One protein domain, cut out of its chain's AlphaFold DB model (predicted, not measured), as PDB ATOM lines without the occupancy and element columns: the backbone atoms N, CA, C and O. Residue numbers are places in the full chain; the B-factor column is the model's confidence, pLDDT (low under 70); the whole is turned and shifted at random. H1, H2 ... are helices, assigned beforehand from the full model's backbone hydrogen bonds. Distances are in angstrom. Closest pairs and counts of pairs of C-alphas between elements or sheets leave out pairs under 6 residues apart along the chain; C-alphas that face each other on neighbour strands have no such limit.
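What this domain is: This is residues 4 to 31 and 266 to 393 of the 454 residues of the protein "Mab-21 domain-containing protein" of Lygus hesperus (UniProt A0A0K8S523). H5 runs through the middle of a rounded group of helices, with H1, H2, H3 and H7 packed around it, and H8 folds back from H7 onto H1 and H2. A loop, residues 335 to 347, and the short H6 lie toward one end of the longest axis. The 156 printed residues have eight named helices, H1 to H8 in chain order, and no named strand: all helix. The whole is compact, with a radius of gyration of the C-alphas of 15.1 A and spans of 44 by 38 by 34 A.

How they stand to each other: Start at H1, residues 11 to 29, whose residues 21 to 29 alone touch H2, residues 269 to 282, at a steep tilt of 67 degrees; the closest C-alphas, Asn 25 and Pro 271, are 7.2 A apart. H3, residues 290 to 307, forms a helical hairpin with H2 at 28 degrees, and touches H4, residues 310 to 315, only at the corner. Next, H5, residues 318 to 334, touches H1 about perpendicular, at 89 degrees; look at their closest C-alphas, Leu 17 and Gly 319, 4.7 A apart. H6, residues 348 to 351, touches no helix. H7, residues 354 to 376, touches H5; their closest C-alphas, Lys 330 and Tyr 361, are 5.1 A apart. H8, residues 380 to 392, forms a helical hairpin with H7 at 26 degrees. Every O i to N i+4 pair is within hydrogen-bond range in H2, H3, H4, H5, H7 and H8, but 9 of 15 in H1; H6 is too short for one.

Where its parts are: Find C-alpha 11 at (58.465, 131.328, 49.803), where H1 begins; it has a kink of 45 degrees near residue 18. H3 spans 26.5 A, H5 24.1 A and H7 32.7 A. H8 ends at C-alpha 392, (75.985, 119.886, 37.610).

The domain as a whole: Residues 32 to 265 are not printed, and C-alphas 31 and 266 are 19.4 A apart across this cut. The link from H5 to H6 is long. Residues 4, 5 and 393 have pLDDT under 70.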
ATOM      1  N   GLY A   4      46.546 124.641  40.536       50.72
ATOM      2  CA  GLY A   4      46.099 125.674  41.472       50.72
ATOM      3  C   GLY A   4      46.037 125.277  42.950       50.72
ATOM      4  O   GLY A   4      45.920 126.172  43.779       50.72
ATOM      5  N   ARG A   5      46.166 123.992  43.309       59.00
ATOM      6  CA  ARG A   5      46.271 123.536  44.714       59.00
ATOM      7  C   ARG A   5      47.554 122.752  44.983       59.00
ATOM      8  O   ARG A   5      47.532 121.661  45.547       59.00
ATOM      9  N   LEU A   6      48.694 123.287  44.557       79.50
ATOM     10  CA  LEU A   6      49.973 122.793  45.058       79.50
ATOM     11  C   LEU A   6      50.106 123.173  46.539       79.50
ATOM     12  O   LEU A   6      50.189 124.353  46.870       79.50
ATOM     13  N   HIS A   7      50.142 122.177  47.423       81.44
ATOM     14  CA  HIS A   7      50.460 122.378  48.837       81.44
ATOM     15  C   HIS A   7      51.963 122.640  48.980       81.44
ATOM     16  O   HIS A   7      52.761 121.718  49.146       81.44
ATOM     17  N   LEU A   8      52.355 123.905  48.831       88.69
ATOM     18  CA  LEU A   8      53.730 124.366  48.982       88.69
ATOM     19  C   LEU A   8      53.873 125.188  50.260       88.69
ATOM     20  O   LEU A   8      52.993 125.972  50.606       88.69
ATOM     21  N   ARG A   9      55.027 125.030  50.905       91.94
ATOM     22  CA  ARG A   9      55.535 125.906  51.966       91.94
ATOM     23  C   ARG A   9      55.642 127.365  51.509       91.94
ATOM     24  O   ARG A   9      55.677 127.642  50.302       91.94
ATOM     25  N   ALA A  10      55.729 128.285  52.466       93.44
ATOM     26  CA  ALA A  10      55.883 129.703  52.179       93.44
ATOM     27  C   ALA A  10      57.188 129.970  51.400       93.44
ATOM     28  O   ALA A  10      58.174 129.246  51.572       93.44
ATOM     29  N   PRO A  11      57.254 131.022  50.557       93.81
ATOM     30  CA  PRO A  11      58.465 131.328  49.803       93.81
ATOM     31  C   PRO A  11      59.725 131.443  50.671       93.81
ATOM     32  O   PRO A  11      60.783 130.962  50.265       93.81
ATOM     33  N   SER A  12      59.626 132.031  51.866       94.44
ATOM     34  CA  SER A  12      60.746 132.193  52.805       94.44
ATOM     35  C   SER A  12      61.400 130.866  53.202       94.44
ATOM     36  O   SER A  12      62.620 130.819  53.353       94.44
ATOM     37  N   GLU A  13      60.637 129.777  53.282       94.38
ATOM     38  CA  GLU A  13      61.132 128.452  53.676       94.38
ATOM     39  C   GLU A  13      62.045 127.821  52.611       94.38
ATOM     40  O   GLU A  13      62.918 127.016  52.929       94.38
ATOM     41  N   TYR A  14      61.916 128.235  51.348       96.62
ATOM     42  CA  TYR A  14      62.786 127.784  50.255       96.62
ATOM     43  C   TYR A  14      63.949 128.736  49.960       96.62
ATOM     44  O   TYR A  14      64.753 128.466  49.064       96.62
ATOM     45  N   SER A  15      64.073 129.840  50.704       94.81
ATOM     46  CA  SER A  15      65.129 130.837  50.485       94.81
ATOM     47  C   SER A  15      66.537 130.236  50.573       94.81
ATOM     48  O   SER A  15      67.411 130.631  49.801       94.81
ATOM     49  N   CYS A  16      66.723 129.208  51.411       94.06
ATOM     50  CA  CYS A  16      67.975 128.463  51.561       94.06
ATOM     51  C   CYS A  16      68.490 127.834  50.253       94.06
ATOM     52  O   CYS A  16      69.695 127.692  50.080       94.06
ATOM     53  N   LEU A  17      67.612 127.522  49.292       96.94
ATOM     54  CA  LEU A  17      67.999 126.974  47.986       96.94
ATOM     55  C   LEU A  17      68.529 128.050  47.025       96.94
ATOM     56  O   LEU A  17      69.145 127.735  46.009       96.94
ATOM     57  N   THR A  18      68.259 129.329  47.294       96.38
ATOM     58  CA  THR A  18      68.489 130.405  46.318       96.38
ATOM     59  C   THR A  18      69.969 130.574  45.993       96.38
ATOM     60  O   THR A  18      70.311 130.666  44.815       96.38
ATOM     61  N   SER A  19      70.842 130.551  47.006       95.25
ATOM     62  CA  SER A  19      72.289 130.730  46.818       95.25
ATOM     63  C   SER A  19      72.877 129.659  45.893       95.25
ATOM     64  O   SER A  19      73.472 129.980  44.861       95.25
ATOM     65  N   VAL A  20      72.606 128.382  46.189       95.94
ATOM     66  CA  VAL A  20      73.109 127.254  45.393       95.94
ATOM     67  C   VAL A  20      72.554 127.252  43.967       95.94
ATOM     68  O   VAL A  20      73.298 127.026  43.014       95.94
ATOM     69  N   LEU A  21      71.271 127.574  43.773       97.06
ATOM     70  CA  LEU A  21      70.668 127.646  42.438       97.06
ATOM     71  C   LEU A  21      71.225 128.814  41.610       97.06
ATOM     72  O   LEU A  21      71.429 128.673  40.402       97.06
ATOM     73  N   GLN A  22      71.490 129.964  42.235       95.25
ATOM     74  CA  GLN A  22      72.148 131.095  41.578       95.25
ATOM     75  C   GLN A  22      73.595 130.760  41.207       95.25
ATOM     76  O   GLN A  22      74.033 131.095  40.108       95.25
ATOM     77  N   GLN A  23      74.318 130.068  42.089       93.38
ATOM     78  CA  GLN A  23      75.675 129.604  41.824       93.38
ATOM     79  C   GLN A  23      75.710 128.642  40.630       93.38
ATOM     80  O   GLN A  23      76.445 128.892  39.678       93.38
ATOM     81  N   VAL A  24      74.851 127.618  40.611       92.75
ATOM     82  CA  VAL A  24      74.713 126.697  39.469       92.75
ATOM     83  C   VAL A  24      74.380 127.452  38.180       92.75
ATOM     84  O   VAL A  24      74.952 127.167  37.126       92.75
ATOM     85  N   ASN A  25      73.471 128.432  38.250       90.75
ATOM     86  CA  ASN A  25      73.129 129.250  37.090       90.75
ATOM     87  C   ASN A  25      74.350 129.988  36.522       90.75
ATOM     88  O   ASN A  25      74.489 130.056  35.304       90.75
ATOM     89  N   ARG A  26      75.230 130.519  37.381       90.06
ATOM     90  CA  ARG A  26      76.459 131.209  36.964       90.06
ATOM     91  C   ARG A  26      77.533 130.254  36.444       90.06
ATOM     92  O   ARG A  26      78.157 130.561  35.440       90.06
ATOM     93  N   GLU A  27      77.737 129.119  37.107       88.62
ATOM     94  CA  GLU A  27      78.853 128.204  36.823       88.62
ATOM     95  C   GLU A  27      78.606 127.293  35.613       88.62
ATOM     96  O   GLU A  27      79.546 126.960  34.901       88.62
ATOM     97  N   VAL A  28      77.358 126.860  35.389       85.38
ATOM     98  CA  VAL A  28      77.064 125.755  34.449       85.38
ATOM     99  C   VAL A  28      76.091 126.143  33.338       85.38
ATOM    100  O   VAL A  28      76.085 125.535  32.272       85.38
ATOM    101  N   ILE A  29      75.230 127.132  33.581       86.81
ATOM    102  CA  ILE A  29      74.135 127.492  32.668       86.81
ATOM    103  C   ILE A  29      74.420 128.803  31.925       86.81
ATOM    104  O   ILE A  29      73.917 129.007  30.812       86.81
ATOM    105  N   ALA A  30      75.168 129.719  32.541       85.81
ATOM    106  CA  ALA A  30      75.549 130.974  31.920       85.81
ATOM    107  C   ALA A  30      76.454 130.701  30.715       85.81
ATOM    108  O   ALA A  30      77.398 129.922  30.780       85.81
ATOM    109  N   ILE A  31      76.135 131.354  29.602       83.81
ATOM    110  CA  ILE A  31      76.946 131.317  28.389       83.81
ATOM    111  C   ILE A  31      77.708 132.633  28.361       83.81
ATOM    112  O   ILE A  31      77.083 133.691  28.486       83.81
ATOM    113  N   LEU A 266      60.127 139.017  33.009       93.56
ATOM    114  CA  LEU A 266      59.753 138.254  34.202       93.56
ATOM    115  C   LEU A 266      61.035 137.708  34.844       93.56
ATOM    116  O   LEU A 266      61.658 136.791  34.303       93.56
ATOM    117  N   GLU A 267      61.443 138.325  35.956       93.00
ATOM    118  CA  GLU A 267      62.792 138.256  36.544       93.00
ATOM    119  C   GLU A 267      63.334 136.827  36.678       93.00
ATOM    120  O   GLU A 267      64.255 136.434  35.955       93.00
ATOM    121  N   HIS A 268      62.723 136.004  37.534       96.12
ATOM    122  CA  HIS A 268      63.178 134.633  37.756       96.12
ATOM    123  C   HIS A 268      62.534 133.600  36.817       96.12
ATOM    124  O   HIS A 268      62.818 132.407  36.945       96.12
ATOM    125  N   LEU A 269      61.730 134.006  35.823       97.19
ATOM    126  CA  LEU A 269      61.102 133.072  34.878       97.19
ATOM    127  C   LEU A 269      62.149 132.302  34.068       97.19
ATOM    128  O   LEU A 269      62.175 131.070  34.080       97.19
ATOM    129  N   LYS A 270      63.021 133.024  33.352       95.81
ATOM    130  CA  LYS A 270      64.039 132.402  32.489       95.81
ATOM    131  C   LYS A 270      65.093 131.640  33.302       95.81
ATOM    132  O   LYS A 270      65.362 130.498  32.928       95.81
ATOM    133  N   PRO A 271      65.644 132.183  34.411       95.88
ATOM    134  CA  PRO A 271      66.533 131.425  35.293       95.88
ATOM    135  C   PRO A 271      65.921 130.102  35.773       95.88
ATOM    136  O   PRO A 271      66.559 129.058  35.660       95.88
ATOM    137  N   THR A 272      64.663 130.107  36.225       97.75
ATOM    138  CA  THR A 272      63.997 128.883  36.698       97.75
ATOM    139  C   THR A 272      63.737 127.893  35.559       97.75
ATOM    140  O   THR A 272      63.957 126.693  35.717       97.75
ATOM    141  N   ASN A 273      63.332 128.374  34.379       98.00
ATOM    142  CA  ASN A 273      63.149 127.524  33.200       98.00
ATOM    143  C   ASN A 273      64.455 126.822  32.801       98.00
ATOM    144  O   ASN A 273      64.460 125.615  32.553       98.00
ATOM    145  N   LYS A 274      65.574 127.553  32.802       96.75
ATOM    146  CA  LYS A 274      66.895 126.984  32.523       96.75
ATOM    147  C   LYS A 274      67.301 125.926  33.548       96.75
ATOM    148  O   LYS A 274      67.783 124.874  33.142       96.75
ATOM    149  N   LEU A 275      67.045 126.145  34.838       97.12
ATOM    150  CA  LEU A 275      67.289 125.134  35.875       97.12
ATOM    151  C   LEU A 275      66.472 123.856  35.629       97.12
ATOM    152  O   LEU A 275      67.024 122.761  35.689       97.12
ATOM    153  N   MET A 276      65.189 123.978  35.265       97.56
ATOM    154  CA  MET A 276      64.350 122.823  34.902       97.56
ATOM    155  C   MET A 276      64.879 122.086  33.666       97.56
ATOM    156  O   MET A 276      64.898 120.854  33.630       97.56
ATOM    157  N   LYS A 277      65.338 122.822  32.647       95.62
ATOM    158  CA  LYS A 277      65.971 122.225  31.465       95.62
ATOM    159  C   LYS A 277      67.265 121.500  31.819       95.62
ATOM    160  O   LYS A 277      67.466 120.386  31.346       95.62
ATOM    161  N   ARG A 278      68.105 122.103  32.664       94.50
ATOM    162  CA  ARG A 278      69.363 121.501  33.114       94.50
ATOM    163  C   ARG A 278      69.116 120.217  33.899       94.50
ATOM    164  O   ARG A 278      69.767 119.217  33.621       94.50
ATOM    165  N   LEU A 279      68.134 120.221  34.804       95.50
ATOM    166  CA  LEU A 279      67.694 119.022  35.516       95.50
ATOM    167  C   LEU A 279      67.288 117.922  34.525       95.50
ATOM    168  O   LEU A 279      67.827 116.824  34.562       95.50
ATOM    169  N   ARG A 280      66.396 118.235  33.579       95.25
ATOM    170  CA  ARG A 280      65.987 117.288  32.532       95.25
ATOM    171  C   ARG A 280      67.186 116.715  31.763       95.25
ATOM    172  O   ARG A 280      67.213 115.513  31.498       95.25
ATOM    173  N   ASP A 281      68.139 117.564  31.379       92.12
ATOM    174  CA  ASP A 281      69.305 117.163  30.583       92.12
ATOM    175  C   ASP A 281      70.232 116.227  31.357       92.12
ATOM    176  O   ASP A 281      70.636 115.196  30.820       92.12
ATOM    177  N   ASN A 282      70.485 116.515  32.634       91.50
ATOM    178  CA  ASN A 282      71.312 115.661  33.488       91.50
ATOM    179  C   ASN A 282      70.703 114.281  33.727       91.50
ATOM    180  O   ASN A 282      71.428 113.295  33.812       91.50
ATOM    181  N   PHE A 283      69.375 114.199  33.804       92.12
ATOM    182  CA  PHE A 283      68.659 112.932  33.939       92.12
ATOM    183  C   PHE A 283      68.360 112.257  32.588       92.12
ATOM    184  O   PHE A 283      67.705 111.215  32.547       92.12
ATOM    185  N   ALA A 284      68.825 112.836  31.475       92.00
ATOM    186  CA  ALA A 284      68.639 112.324  30.121       92.00
ATOM    187  C   ALA A 284      67.170 112.019  29.753       92.00
ATOM    188  O   ALA A 284      66.887 111.072  29.014       92.00
ATOM    189  N   TRP A 285      66.217 112.840  30.210       93.25
ATOM    190  CA  TRP A 285      64.786 112.685  29.901       93.25
ATOM    191  C   TRP A 285      64.450 113.141  28.473       93.25
ATOM    192  O   TRP A 285      63.711 114.101  28.252       93.25
ATOM    193  N   LYS A 286      64.997 112.443  27.472       88.56
ATOM    194  CA  LYS A 286      64.936 112.815  26.046       88.56
ATOM    195  C   LYS A 286      63.509 112.969  25.503       88.56
ATOM    196  O   LYS A 286      63.291 113.755  24.585       88.56
ATOM    197  N   LYS A 287      62.530 112.240  26.058       92.44
ATOM    198  CA  LYS A 287      61.110 112.325  25.657       92.44
ATOM    199  C   LYS A 287      60.413 113.583  26.199       92.44
ATOM    200  O   LYS A 287      59.441 114.045  25.599       92.44
ATOM    201  N   LEU A 288      60.932 114.180  27.275       93.94
ATOM    202  CA  LEU A 288      60.472 115.460  27.806       93.94
ATOM    203  C   LEU A 288      61.133 116.609  27.024       93.94
ATOM    204  O   LEU A 288      62.211 117.097  27.352       93.94
ATOM    205  N   SER A 289      60.496 117.053  25.943       93.31
ATOM    206  CA  SER A 289      61.025 118.141  25.107       93.31
ATOM    207  C   SER A 289      61.250 119.446  25.894       93.31
ATOM    208  O   SER A 289      60.493 119.774  26.809       93.31
ATOM    209  N   SER A 290      62.235 120.261  25.486       93.94
ATOM    210  CA  SER A 290      62.458 121.599  26.071       93.94
ATOM    211  C   SER A 290      61.235 122.489  25.904       93.94
ATOM    212  O   SER A 290      60.952 123.326  26.761       93.94
ATOM    213  N   TYR A 291      60.501 122.301  24.806       95.62
ATOM    214  CA  TYR A 291      59.282 123.049  24.552       95.62
ATOM    215  C   TYR A 291      58.174 122.688  25.543       95.62
ATOM    216  O   TYR A 291      57.373 123.545  25.889       95.62
ATOM    217  N   PHE A 292      58.140 121.459  26.063       97.06
ATOM    218  CA  PHE A 292      57.140 121.073  27.060       97.06
ATOM    219  C   PHE A 292      57.369 121.806  28.378       97.06
ATOM    220  O   PHE A 292      56.427 122.344  28.954       97.06
ATOM    221  N   ILE A 293      58.634 121.924  28.790       97.88
ATOM    222  CA  ILE A 293      59.025 122.766  29.922       97.88
ATOM    223  C   ILE A 293      58.639 124.221  29.625       97.88
ATOM    224  O   ILE A 293      57.921 124.827  30.409       97.88
ATOM    225  N   LYS A 294      59.012 124.777  28.463       97.88
ATOM    226  CA  LYS A 294      58.611 126.139  28.053       97.88
ATOM    227  C   LYS A 294      57.090 126.357  28.123       97.88
ATOM    228  O   LYS A 294      56.660 127.371  28.665       97.88
ATOM    229  N   ASN A 295      56.287 125.401  27.653       97.81
ATOM    230  CA  ASN A 295      54.827 125.461  27.685       97.81
ATOM    231  C   ASN A 295      54.290 125.575  29.120       97.81
ATOM    232  O   ASN A 295      53.409 126.392  29.358       97.81
ATOM    233  N   VAL A 296      54.851 124.839  30.089       97.88
ATOM    234  CA  VAL A 296      54.476 124.980  31.512       97.88
ATOM    235  C   VAL A 296      54.686 126.418  32.005       97.88
ATOM    236  O   VAL A 296      53.800 126.991  32.637       97.88
ATOM    237  N   PHE A 297      55.820 127.036  31.670       97.88
ATOM    238  CA  PHE A 297      56.128 128.411  32.079       97.88
ATOM    239  C   PHE A 297      55.232 129.451  31.399       97.88
ATOM    240  O   PHE A 297      54.773 130.372  32.066       97.88
ATOM    241  N   ILE A 298      54.948 129.293  30.103       97.50
ATOM    242  CA  ILE A 298      54.018 130.168  29.368       97.50
ATOM    243  C   ILE A 298      52.631 130.122  30.006       97.50
ATOM    244  O   ILE A 298      52.040 131.165  30.278       97.50
ATOM    245  N   ARG A 299      52.131 128.914  30.292       96.50
ATOM    246  CA  ARG A 299      50.830 128.728  30.942       96.50
ATOM    247  C   ARG A 299      50.785 129.378  32.314       96.50
ATOM    248  O   ARG A 299      49.805 130.048  32.627       96.50
ATOM    249  N   GLN A 300      51.842 129.209  33.107       96.25
ATOM    250  CA  GLN A 300      51.912 129.822  34.426       96.25
ATOM    251  C   GLN A 300      51.955 131.349  34.339       96.25
ATOM    252  O   GLN A 300      51.213 132.012  35.053       96.25
ATOM    253  N   ALA A 301      52.765 131.914  33.441       95.88
ATOM    254  CA  ALA A 301      52.826 133.359  33.241       95.88
ATOM    255  C   ALA A 301      51.481 133.938  32.803       95.88
ATOM    256  O   ALA A 301      51.029 134.928  33.369       95.88
ATOM    257  N   HIS A 302      50.789 133.274  31.877       92.75
ATOM    258  CA  HIS A 302      49.448 133.682  31.478       92.75
ATOM    259  C   HIS A 302      48.444 133.622  32.641       92.75
ATOM    260  O   HIS A 302      47.676 134.564  32.826       92.75
ATOM    261  N   LYS A 303      48.484 132.561  33.461       92.38
ATOM    262  CA  LYS A 303      47.626 132.424  34.649       92.38
ATOM    263  C   LYS A 303      47.847 133.566  35.647       92.38
ATOM    264  O   LYS A 303      46.874 134.162  36.088       92.38
ATOM    265  N   GLN A 304      49.103 133.896  35.957       94.00
ATOM    266  CA  GLN A 304      49.413 134.987  36.891       94.00
ATOM    267  C   GLN A 304      49.118 136.373  36.309       94.00
ATOM    268  O   GLN A 304      48.795 137.301  37.041       94.00
ATOM    269  N   ARG A 305      49.192 136.538  34.983       90.94
ATOM    270  CA  ARG A 305      48.779 137.789  34.335       90.94
ATOM    271  C   ARG A 305      47.292 138.044  34.524       90.94
ATOM    272  O   ARG A 305      46.906 139.168  34.811       90.94
ATOM    273  N   ALA A 306      46.476 137.002  34.370       88.50
ATOM    274  CA  ALA A 306      45.031 137.102  34.535       88.50
ATOM    275  C   ALA A 306      44.618 137.474  35.972       88.50
ATOM    276  O   ALA A 306      43.569 138.085  36.140       88.50
ATOM    277  N   SER A 307      45.434 137.150  36.986       89.25
ATOM    278  CA  SER A 307      45.202 137.573  38.377       89.25
ATOM    279  C   SER A 307      45.825 138.927  38.737       89.25
ATOM    280  O   SER A 307      45.545 139.444  39.810       89.25
ATOM    281  N   GLY A 308      46.649 139.519  37.862       91.62
ATOM    282  CA  GLY A 308      47.398 140.748  38.150       91.62
ATOM    283  C   GLY A 308      48.719 140.537  38.907       91.62
ATOM    284  O   GLY A 308      49.436 141.502  39.157       91.62
ATOM    285  N   ASP A 309      49.094 139.289  39.204       91.62
ATOM    286  CA  ASP A 309      50.216 138.959  40.093       91.62
ATOM    287  C   ASP A 309      51.495 138.521  39.364       91.62
ATOM    288  O   ASP A 309      52.465 138.119  40.009       91.62
ATOM    289  N   GLU A 310      51.539 138.562  38.026       93.31
ATOM    290  CA  GLU A 310      52.654 137.989  37.249       93.31
ATOM    291  C   GLU A 310      54.037 138.462  37.713       93.31
ATOM    292  O   GLU A 310      54.946 137.645  37.886       93.31
ATOM    293  N   GLN A 311      54.193 139.759  37.979       93.56
ATOM    294  CA  GLN A 311      55.472 140.317  38.401       93.56
ATOM    295  C   GLN A 311      55.813 139.909  39.832       93.56
ATOM    296  O   GLN A 311      56.933 139.477  40.089       93.56
ATOM    297  N   ALA A 312      54.855 139.996  40.756       94.75
ATOM    298  CA  ALA A 312      55.058 139.593  42.145       94.75
ATOM    299  C   ALA A 312      55.422 138.101  42.245       94.75
ATOM    300  O   ALA A 312      56.378 137.730  42.927       94.75
ATOM    301  N   PHE A 313      54.735 137.250  41.481       95.75
ATOM    302  CA  PHE A 313      55.009 135.821  41.438       95.75
ATOM    303  C   PHE A 313      56.433 135.527  40.952       95.75
ATOM    304  O   PHE A 313      57.189 134.853  41.649       95.75
ATOM    305  N   PHE A 314      56.844 136.066  39.797       96.75
ATOM    306  CA  PHE A 314      58.183 135.808  39.246       96.75
ATOM    307  C   PHE A 314      59.320 136.598  39.920       96.75
ATOM    308  O   PHE A 314      60.481 136.353  39.590       96.75
ATOM    309  N   ARG A 315      59.010 137.483  40.877       96.00
ATOM    310  CA  ARG A 315      59.968 138.084  41.826       96.00
ATOM    311  C   ARG A 315      60.187 137.245  43.083       96.00
ATOM    312  O   ARG A 315      61.127 137.506  43.830       96.00
ATOM    313  N   SER A 316      59.360 136.222  43.317       96.00
ATOM    314  CA  SER A 316      59.598 135.261  44.399       96.00
ATOM    315  C   SER A 316      60.999 134.664  44.284       96.00
ATOM    316  O   SER A 316      61.541 134.539  43.182       96.00
ATOM    317  N   ASN A 317      61.593 134.284  45.417       95.69
ATOM    318  CA  ASN A 317      62.955 133.762  45.419       95.69
ATOM    319  C   ASN A 317      63.092 132.513  44.528       95.69
ATOM    320  O   ASN A 317      62.152 131.731  44.344       95.69
ATOM    321  N   LEU A 318      64.295 132.334  43.983       96.69
ATOM    322  CA  LEU A 318      64.583 131.297  42.995       96.69
ATOM    323  C   LEU A 318      64.334 129.883  43.540       96.69
ATOM    324  O   LEU A 318      63.890 129.015  42.789       96.69
ATOM    325  N   GLY A 319      64.571 129.663  44.838       97.50
ATOM    326  CA  GLY A 319      64.280 128.403  45.521       97.50
ATOM    327  C   GLY A 319      62.803 128.023  45.470       97.50
ATOM    328  O   GLY A 319      62.463 126.916  45.048       97.50
ATOM    329  N   TYR A 320      61.923 128.961  45.825       97.81
ATOM    330  CA  TYR A 320      60.476 128.761  45.755       97.81
ATOM    331  C   TYR A 320      60.024 128.434  44.329       97.81
ATOM    332  O   TYR A 320      59.335 127.438  44.115       97.81
ATOM    333  N   LEU A 321      60.450 129.225  43.339       98.00
ATOM    334  CA  LEU A 321      60.059 129.002  41.944       98.00
ATOM    335  C   LEU A 321      60.586 127.668  41.403       98.00
ATOM    336  O   LEU A 321      59.870 126.982  40.674       98.00
ATOM    337  N   PHE A 322      61.796 127.259  41.784       98.00
ATOM    338  CA  PHE A 322      62.344 125.957  41.410       98.00
ATOM    339  C   PHE A 322      61.459 124.806  41.908       98.00
ATOM    340  O   PHE A 322      61.065 123.957  41.108       98.00
ATOM    341  N   ILE A 323      61.074 124.809  43.190       97.88
ATOM    342  CA  ILE A 323      60.202 123.771  43.769       97.88
ATOM    343  C   ILE A 323      58.771 123.856  43.232       97.88
ATOM    344  O   ILE A 323      58.146 122.820  42.978       97.88
ATOM    345  N   TYR A 324      58.266 125.067  42.990       97.75
ATOM    346  CA  TYR A 324      56.973 125.286  42.351       97.75
ATOM    347  C   TYR A 324      56.920 124.602  40.983       97.75
ATOM    348  O   TYR A 324      56.086 123.727  40.753       97.75
ATOM    349  N   PHE A 325      57.843 124.942  40.078       98.00
ATOM    350  CA  PHE A 325      57.840 124.400  38.719       98.00
ATOM    351  C   PHE A 325      58.198 122.912  38.670       98.00
ATOM    352  O   PHE A 325      57.634 122.191  37.845       98.00
ATOM    353  N   LEU A 326      59.042 122.428  39.587       97.38
ATOM    354  CA  LEU A 326      59.272 120.996  39.780       97.38
ATOM    355  C   LEU A 326      57.954 120.277  40.097       97.38
ATOM    356  O   LEU A 326      57.632 119.259  39.481       97.38
ATOM    357  N   SER A 327      57.158 120.842  41.005       96.69
ATOM    358  CA  SER A 327      55.873 120.279  41.424       96.69
ATOM    359  C   SER A 327      54.811 120.343  40.322       96.69
ATOM    360  O   SER A 327      54.087 119.369  40.125       96.69
ATOM    361  N   VAL A 328      54.749 121.434  39.547       97.06
ATOM    362  CA  VAL A 328      53.841 121.538  38.389       97.06
ATOM    363  C   VAL A 328      54.171 120.476  37.336       97.06
ATOM    364  O   VAL A 328      53.278 119.767  36.870       97.06
ATOM    365  N   ILE A 329      55.451 120.322  36.972       96.94
ATOM    366  CA  ILE A 329      55.881 119.308  35.996       96.94
ATOM    367  C   ILE A 329      55.583 117.899  36.522       96.94
ATOM    368  O   ILE A 329      55.078 117.066  35.768       96.94
ATOM    369  N   LYS A 330      55.823 117.647  37.817       95.56
ATOM    370  CA  LYS A 330      55.487 116.384  38.489       95.56
ATOM    371  C   LYS A 330      54.004 116.025  38.316       95.56
ATOM    372  O   LYS A 330      53.713 114.917  37.880       95.56
ATOM    373  N   VAL A 331      53.083 116.956  38.585       95.56
ATOM    374  CA  VAL A 331      51.629 116.729  38.437       95.56
ATOM    375  C   VAL A 331      51.247 116.411  36.988       95.56
ATOM    376  O   VAL A 331      50.478 115.485  36.738       95.56
ATOM    377  N   HIS A 332      51.810 117.131  36.013       96.69
ATOM    378  CA  HIS A 332      51.544 116.854  34.599       96.69
ATOM    379  C   HIS A 332      52.065 115.481  34.157       96.69
ATOM    380  O   HIS A 332      51.404 114.804  33.370       96.69
ATOM    381  N   LEU A 333      53.230 115.055  34.658       96.19
ATOM    382  CA  LEU A 333      53.788 113.732  34.368       96.19
ATOM    383  C   LEU A 333      52.958 112.619  35.009       96.19
ATOM    384  O   LEU A 333      52.698 111.620  34.345       96.19
ATOM    385  N   GLN A 334      52.486 112.818  36.245       95.50
ATOM    386  CA  GLN A 334      51.619 111.869  36.947       95.50
ATOM    387  C   GLN A 334      50.339 111.575  36.158       95.50
ATOM    388  O   GLN A 334      49.932 110.424  36.046       95.50
ATOM    389  N   GLY A 335      49.717 112.614  35.594       94.38
ATOM    390  CA  GLY A 335      48.512 112.471  34.775       94.38
ATOM    391  C   GLY A 335      48.768 112.194  33.292       94.38
ATOM    392  O   GLY A 335      47.806 112.157  32.534       94.38
ATOM    393  N   ASN A 336      50.032 112.094  32.851       96.19
ATOM    394  CA  ASN A 336      50.432 112.084  31.433       96.19
ATOM    395  C   ASN A 336      49.712 113.169  30.591       96.19
ATOM    396  O   ASN A 336      49.408 112.986  29.414       96.19
ATOM    397  N   GLN A 337      49.421 114.329  31.183       96.12
ATOM    398  CA  GLN A 337      48.575 115.343  30.559       96.12
ATOM    399  C   GLN A 337      49.193 116.726  30.700       96.12
ATOM    400  O   GLN A 337      49.189 117.314  31.778       96.12
ATOM    401  N   LEU A 338      49.664 117.280  29.585       97.19
ATOM    402  CA  LEU A 338      50.108 118.665  29.471       97.19
ATOM    403  C   LEU A 338      49.410 119.319  28.274       97.19
ATOM    404  O   LEU A 338      49.904 119.210  27.151       97.19
ATOM    405  N   PRO A 339      48.280 120.013  28.486       96.56
ATOM    406  CA  PRO A 339      47.626 120.721  27.398       96.56
ATOM    407  C   PRO A 339      48.537 121.805  26.806       96.56
ATOM    408  O   PRO A 339      49.230 122.535  27.536       96.56
ATOM    409  N   PHE A 340      48.555 121.896  25.483       96.25
ATOM    410  CA  PHE A 340      49.265 122.925  24.747       96.25
ATOM    411  C   PHE A 340      48.615 124.286  25.020       96.25
ATOM    412  O   PHE A 340      47.397 124.414  25.004       96.25
ATOM    413  N   PHE A 341      49.418 125.312  25.303       96.69
ATOM    414  CA  PHE A 341      48.902 126.631  25.660       96.69
ATOM    415  C   PHE A 341      47.998 127.233  24.578       96.69
ATOM    416  O   PHE A 341      46.935 127.746  24.904       96.69
ATOM    417  N   TRP A 342      48.397 127.152  23.307       95.62
ATOM    418  CA  TRP A 342      47.655 127.777  22.207       95.62
ATOM    419  C   TRP A 342      46.496 126.928  21.677       95.62
ATOM    420  O   TRP A 342      45.638 127.446  20.965       95.62
ATOM    421  N   ASP A 343      46.460 125.642  22.013       94.56
ATOM    422  CA  ASP A 343      45.349 124.746  21.702       94.56
ATOM    423  C   ASP A 343      45.176 123.735  22.852       94.56
ATOM    424  O   ASP A 343      45.823 122.683  22.849       94.56
ATOM    425  N   PRO A 344      44.339 124.047  23.858       93.94
ATOM    426  CA  PRO A 344      44.162 123.205  25.040       93.94
ATOM    427  C   PRO A 344      43.646 121.787  24.761       93.94
ATOM    428  O   PRO A 344      43.807 120.921  25.619       93.94
ATOM    429  N   ASP A 345      43.088 121.514  23.580       94.50
ATOM    430  CA  ASP A 345      42.650 120.164  23.210       94.50
ATOM    431  C   ASP A 345      43.856 119.255  22.886       94.50
ATOM    432  O   ASP A 345      43.771 118.026  22.928       94.50
ATOM    433  N   MET A 346      45.022 119.843  22.590       93.81
ATOM    434  CA  MET A 346      46.248 119.107  22.298       93.81
ATOM    435  C   MET A 346      47.003 118.749  23.582       93.81
ATOM    436  O   MET A 346      47.639 119.595  24.207       93.81
ATOM    437  N   ASN A 347      47.043 117.462  23.932       95.69
ATOM    438  CA  ASN A 347      47.935 116.964  24.980       95.69
ATOM    439  C   ASN A 347      49.368 116.761  24.449       95.69
ATOM    440  O   ASN A 347      49.647 115.803  23.727       95.69
ATOM    441  N   LEU A 348      50.304 117.617  24.866       95.06
ATOM    442  CA  LEU A 348      51.723 117.520  24.512       95.06
ATOM    443  C   LEU A 348      52.393 116.251  25.059       95.06
ATOM    444  O   LEU A 348      53.349 115.768  24.459       95.06
ATOM    445  N   PHE A 349      51.914 115.694  26.173       95.50
ATOM    446  CA  PHE A 349      52.486 114.485  26.778       95.50
ATOM    447  C   PHE A 349      51.998 113.185  26.144       95.50
ATOM    448  O   PHE A 349      52.609 112.155  26.397       95.50
ATOM    449  N   LYS A 350      51.025 113.235  25.222       91.69
ATOM    450  CA  LYS A 350      50.528 112.054  24.492       91.69
ATOM    451  C   LYS A 350      51.642 111.258  23.793       91.69
ATOM    452  O   LYS A 350      51.521 110.056  23.609       91.69
ATOM    453  N   GLN A 351      52.732 111.921  23.398       87.94
ATOM    454  CA  GLN A 351      53.892 111.284  22.757       87.94
ATOM    455  C   GLN A 351      54.900 110.651  23.741       87.94
ATOM    456  O   GLN A 351      55.908 110.089  23.308       87.94
ATOM    457  N   ILE A 352      54.697 110.808  25.051       93.81
ATOM    458  CA  ILE A 352      55.528 110.211  26.097       93.81
ATOM    459  C   ILE A 352      54.810 108.943  26.571       93.81
ATOM    460  O   ILE A 352      53.700 109.063  27.089       93.81
ATOM    461  N   PRO A 353      55.422 107.750  26.442       94.81
ATOM    462  CA  PRO A 353      54.822 106.520  26.949       94.81
ATOM    463  C   PRO A 353      54.448 106.649  28.428       94.81
ATOM    464  O   PRO A 353      55.209 107.230  29.207       94.81
ATOM    465  N   ASN A 354      53.300 106.092  28.824       95.19
ATOM    466  CA  ASN A 354      52.784 106.209  30.193       95.19
ATOM    467  C   ASN A 354      53.802 105.758  31.246       95.19
ATOM    468  O   ASN A 354      54.017 106.462  32.228       95.19
ATOM    469  N   GLU A 355      54.488 104.641  31.005       95.50
ATOM    470  CA  GLU A 355      55.534 104.135  31.897       95.50
ATOM    471  C   GLU A 355      56.703 105.123  32.024       95.50
ATOM    472  O   GLU A 355      57.152 105.438  33.124       95.50
ATOM    473  N   THR A 356      57.159 105.691  30.904       95.94
ATOM    474  CA  THR A 356      58.217 106.711  30.900       95.94
ATOM    475  C   THR A 356      57.791 107.952  31.687       95.94
ATOM    476  O   THR A 356      58.565 108.464  32.498       95.94
ATOM    477  N   ALA A 357      56.559 108.428  31.487       96.56
ATOM    478  CA  ALA A 357      56.024 109.570  32.221       96.56
ATOM    479  C   ALA A 357      55.917 109.282  33.727       96.56
ATOM    480  O   ALA A 357      56.339 110.114  34.533       96.56
ATOM    481  N   PHE A 358      55.444 108.091  34.104       95.69
ATOM    482  CA  PHE A 358      55.364 107.651  35.495       95.69
ATOM    483  C   PHE A 358      56.750 107.555  36.151       95.69
ATOM    484  O   PHE A 358      56.945 108.044  37.263       95.69
ATOM    485  N   ASN A 359      57.746 107.021  35.443       95.56
ATOM    486  CA  ASN A 359      59.126 106.947  35.925       95.56
ATOM    487  C   ASN A 359      59.725 108.343  36.166       95.56
ATOM    488  O   ASN A 359      60.355 108.582  37.200       95.56
ATOM    489  N   HIS A 360      59.493 109.293  35.255       95.50
ATOM    490  CA  HIS A 360      59.909 110.687  35.447       95.50
ATOM    491  C   HIS A 360      59.177 111.342  36.629       95.50
ATOM    492  O   HIS A 360      59.811 112.016  37.442       95.50
ATOM    493  N   TYR A 361      57.870 111.097  36.772       96.50
ATOM    494  CA  TYR A 361      57.075 111.533  37.923       96.50
ATOM    495  C   TYR A 361      57.671 111.036  39.249       96.50
ATOM    496  O   TYR A 361      57.972 111.854  40.121       96.50
ATOM    497  N   ARG A 362      57.914 109.725  39.391       97.12
ATOM    498  CA  ARG A 362      58.477 109.127  40.615       97.12
ATOM    499  C   ARG A 362      59.864 109.673  40.930       97.12
ATOM    500  O   ARG A 362      60.203 109.869  42.094       97.12
ATOM    501  N   CYS A 363      60.665 109.951  39.904       96.38
ATOM    502  CA  CYS A 363      61.960 110.592  40.090       96.38
ATOM    503  C   CYS A 363      61.816 112.003  40.679       96.38
ATOM    504  O   CYS A 363      62.475 112.321  41.667       96.38
ATOM    505  N   LEU A 364      60.934 112.838  40.116       96.19
ATOM    506  CA  LEU A 364      60.671 114.182  40.643       96.19
ATOM    507  C   LEU A 364      60.058 114.153  42.045       96.19
ATOM    508  O   LEU A 364      60.374 115.009  42.867       96.19
ATOM    509  N   GLU A 365      59.211 113.168  42.334       95.75
ATOM    510  CA  GLU A 365      58.660 112.948  43.668       95.75
ATOM    511  C   GLU A 365      59.771 112.680  44.689       95.75
ATOM    512  O   GLU A 365      59.856 113.400  45.680       95.75
ATOM    513  N   ARG A 366      60.687 111.745  44.402       97.06
ATOM    514  CA  ARG A 366      61.843 111.456  45.271       97.06
ATOM    515  C   ARG A 366      62.740 112.675  45.471       97.06
ATOM    516  O   ARG A 366      63.153 112.937  46.599       97.06
ATOM    517  N   ILE A 367      63.014 113.427  44.401       96.44
ATOM    518  CA  ILE A 367      63.804 114.663  44.476       96.44
ATOM    519  C   ILE A 367      63.131 115.668  45.412       96.44
ATOM    520  O   ILE A 367      63.772 116.172  46.331       96.44
ATOM    521  N   SER A 368      61.835 115.926  45.212       95.50
ATOM    522  CA  SER A 368      61.069 116.851  46.049       95.50
ATOM    523  C   SER A 368      61.093 116.413  47.513       95.50
ATOM    524  O   SER A 368      61.474 117.199  48.372       95.50
ATOM    525  N   SER A 369      60.762 115.148  47.795       95.81
ATOM    526  CA  SER A 369      60.740 114.610  49.158       95.81
ATOM    527  C   SER A 369      62.100 114.714  49.845       95.81
ATOM    528  O   SER A 369      62.164 115.076  51.019       95.81
ATOM    529  N   LYS A 370      63.201 114.441  49.131       96.81
ATOM    530  CA  LYS A 370      64.550 114.562  49.696       96.81
ATOM    531  C   LYS A 370      64.896 116.016  50.017       96.81
ATOM    532  O   LYS A 370      65.440 116.253  51.091       96.81
ATOM    533  N   ILE A 371      64.557 116.967  49.140       96.56
ATOM    534  CA  ILE A 371      64.749 118.404  49.400       96.56
ATOM    535  C   ILE A 371      63.971 118.826  50.648       96.56
ATOM    536  O   ILE A 371      64.562 119.409  51.549       96.56
ATOM    537  N   HIS A 372      62.676 118.502  50.727       95.62
ATOM    538  CA  HIS A 372      61.834 118.865  51.872       95.62
ATOM    539  C   HIS A 372      62.372 118.305  53.187       95.62
ATOM    540  O   HIS A 372      62.542 119.058  54.138       95.62
ATOM    541  N   ARG A 373      62.747 117.023  53.205       96.62
ATOM    542  CA  ARG A 373      63.343 116.380  54.380       96.62
ATOM    543  C   ARG A 373      64.643 117.062  54.823       96.62
ATOM    544  O   ARG A 373      64.853 117.260  56.008       96.62
ATOM    545  N   LEU A 374      65.508 117.449  53.882       96.50
ATOM    546  CA  LEU A 374      66.766 118.142  54.195       96.50
ATOM    547  C   LEU A 374      66.558 119.581  54.687       96.50
ATOM    548  O   LEU A 374      67.364 120.073  55.475       96.50
ATOM    549  N   ILE A 375      65.489 120.247  54.238       95.25
ATOM    550  CA  ILE A 375      65.062 121.537  54.794       95.25
ATOM    551  C   ILE A 375      64.605 121.348  56.247       95.25
ATOM    552  O   ILE A 375      65.036 122.114  57.104       95.25
ATOM    553  N   ASP A 376      63.803 120.316  56.531       95.00
ATOM    554  CA  ASP A 376      63.298 120.016  57.884       95.00
ATOM    555  C   ASP A 376      64.420 119.644  58.860       95.00
ATOM    556  O   ASP A 376      64.428 120.089  60.003       95.00
ATOM    557  N   GLU A 377      65.403 118.872  58.391       95.75
ATOM    558  CA  GLU A 377      66.601 118.502  59.155       95.75
ATOM    559  C   GLU A 377      67.548 119.700  59.394       95.75
ATOM    560  O   GLU A 377      68.506 119.583  60.155       95.75
ATOM    561  N   GLY A 378      67.346 120.842  58.721       93.12
ATOM    562  CA  GLY A 378      68.224 122.014  58.822       93.12
ATOM    563  C   GLY A 378      69.640 121.805  58.259       93.12
ATOM    564  O   GLY A 378      70.510 122.661  58.437       93.12
ATOM    565  N   ASN A 379      69.893 120.698  57.552       91.44
ATOM    566  CA  ASN A 379      71.218 120.318  57.061       91.44
ATOM    567  C   ASN A 379      71.577 121.059  55.759       91.44
ATOM    568  O   ASN A 379      71.542 120.500  54.659       91.44
ATOM    569  N   ARG A 380      71.914 122.350  55.886       91.75
ATOM    570  CA  ARG A 380      72.168 123.245  54.742       91.75
ATOM    571  C   ARG A 380      73.293 122.761  53.832       91.75
ATOM    572  O   ARG A 380      73.115 122.758  52.620       91.75
ATOM    573  N   SER A 381      74.413 122.308  54.397       93.31
ATOM    574  CA  SER A 381      75.557 121.852  53.594       93.31
ATOM    575  C   SER A 381      75.187 120.646  52.726       93.31
ATOM    576  O   SER A 381      75.429 120.647  51.518       93.31
ATOM    577  N   TYR A 382      74.512 119.646  53.304       95.00
ATOM    578  CA  TYR A 382      74.082 118.476  52.543       95.00
ATOM    579  C   TYR A 382      72.981 118.817  51.530       95.00
ATOM    580  O   TYR A 382      72.962 118.269  50.427       95.00
ATOM    581  N   LEU A 383      72.078 119.746  51.860       95.69
ATOM    582  CA  LEU A 383      71.075 120.250  50.921       95.69
ATOM    583  C   LEU A 383      71.718 120.905  49.694       95.69
ATOM    584  O   LEU A 383      71.331 120.600  48.566       95.69
ATOM    585  N   GLU A 384      72.712 121.766  49.897       94.88
ATOM    586  CA  GLU A 384      73.444 122.410  48.805       94.88
ATOM    587  C   GLU A 384      74.177 121.383  47.938       94.88
ATOM    588  O   GLU A 384      74.032 121.402  46.713       94.88
ATOM    589  N   GLN A 385      74.897 120.440  48.553       94.00
ATOM    590  CA  GLN A 385      75.565 119.350  47.832       94.00
ATOM    591  C   GLN A 385      74.568 118.521  47.014       94.00
ATOM    592  O   GLN A 385      74.800 118.254  45.832       94.00
ATOM    593  N   TYR A 386      73.420 118.179  47.604       95.56
ATOM    594  CA  TYR A 386      72.367 117.442  46.920       95.56
ATOM    595  C   TYR A 386      71.834 118.218  45.710       95.56
ATOM    596  O   TYR A 386      71.819 117.682  44.603       95.56
ATOM    597  N   VAL A 387      71.477 119.495  45.865       95.62
ATOM    598  CA  VAL A 387      70.975 120.330  44.758       95.62
ATOM    599  C   VAL A 387      72.022 120.497  43.652       95.62
ATOM    600  O   VAL A 387      71.680 120.397  42.471       95.62
ATOM    601  N   ARG A 388      73.302 120.687  44.003       94.19
ATOM    602  CA  ARG A 388      74.400 120.720  43.019       94.19
ATOM    603  C   ARG A 388      74.496 119.403  42.257       94.19
ATOM    604  O   ARG A 388      74.592 119.432  41.031       94.19
ATOM    605  N   SER A 389      74.391 118.262  42.942       92.69
ATOM    606  CA  SER A 389      74.464 116.940  42.302       92.69
ATOM    607  C   SER A 389      73.385 116.740  41.229       92.69
ATOM    608  O   SER A 389      73.663 116.174  40.173       92.69
ATOM    609  N   LEU A 390      72.182 117.292  41.440       94.06
ATOM    610  CA  LEU A 390      71.076 117.225  40.479       94.06
ATOM    611  C   LEU A 390      71.348 118.041  39.205       94.06
ATOM    612  O   LEU A 390      70.851 117.700  38.129       94.06
ATOM    613  N   LEU A 391      72.102 119.140  39.314       93.44
ATOM    614  CA  LEU A 391      72.192 120.173  38.275       93.44
ATOM    615  C   LEU A 391      73.563 120.292  37.602       93.44
ATOM    616  O   LEU A 391      73.630 120.764  36.468       93.44
ATOM    617  N   ILE A 392      74.643 119.814  38.208       86.81
ATOM    618  CA  ILE A 392      75.985 119.886  37.610       86.81
ATOM    619  C   ILE A 392      76.339 118.587  36.868       86.81
ATOM    620  O   ILE A 392      76.985 118.654  35.824       86.81
ATOM    621  N   GLY A 393      75.795 117.442  37.294       69.44
ATOM    622  CA  GLY A 393      76.197 116.120  36.800       69.44
ATOM    623  C   GLY A 393      77.474 115.627  37.494       69.44
ATOM    624  O   GLY A 393      78.190 116.414  38.103       69.44
TER     625      GLY A 393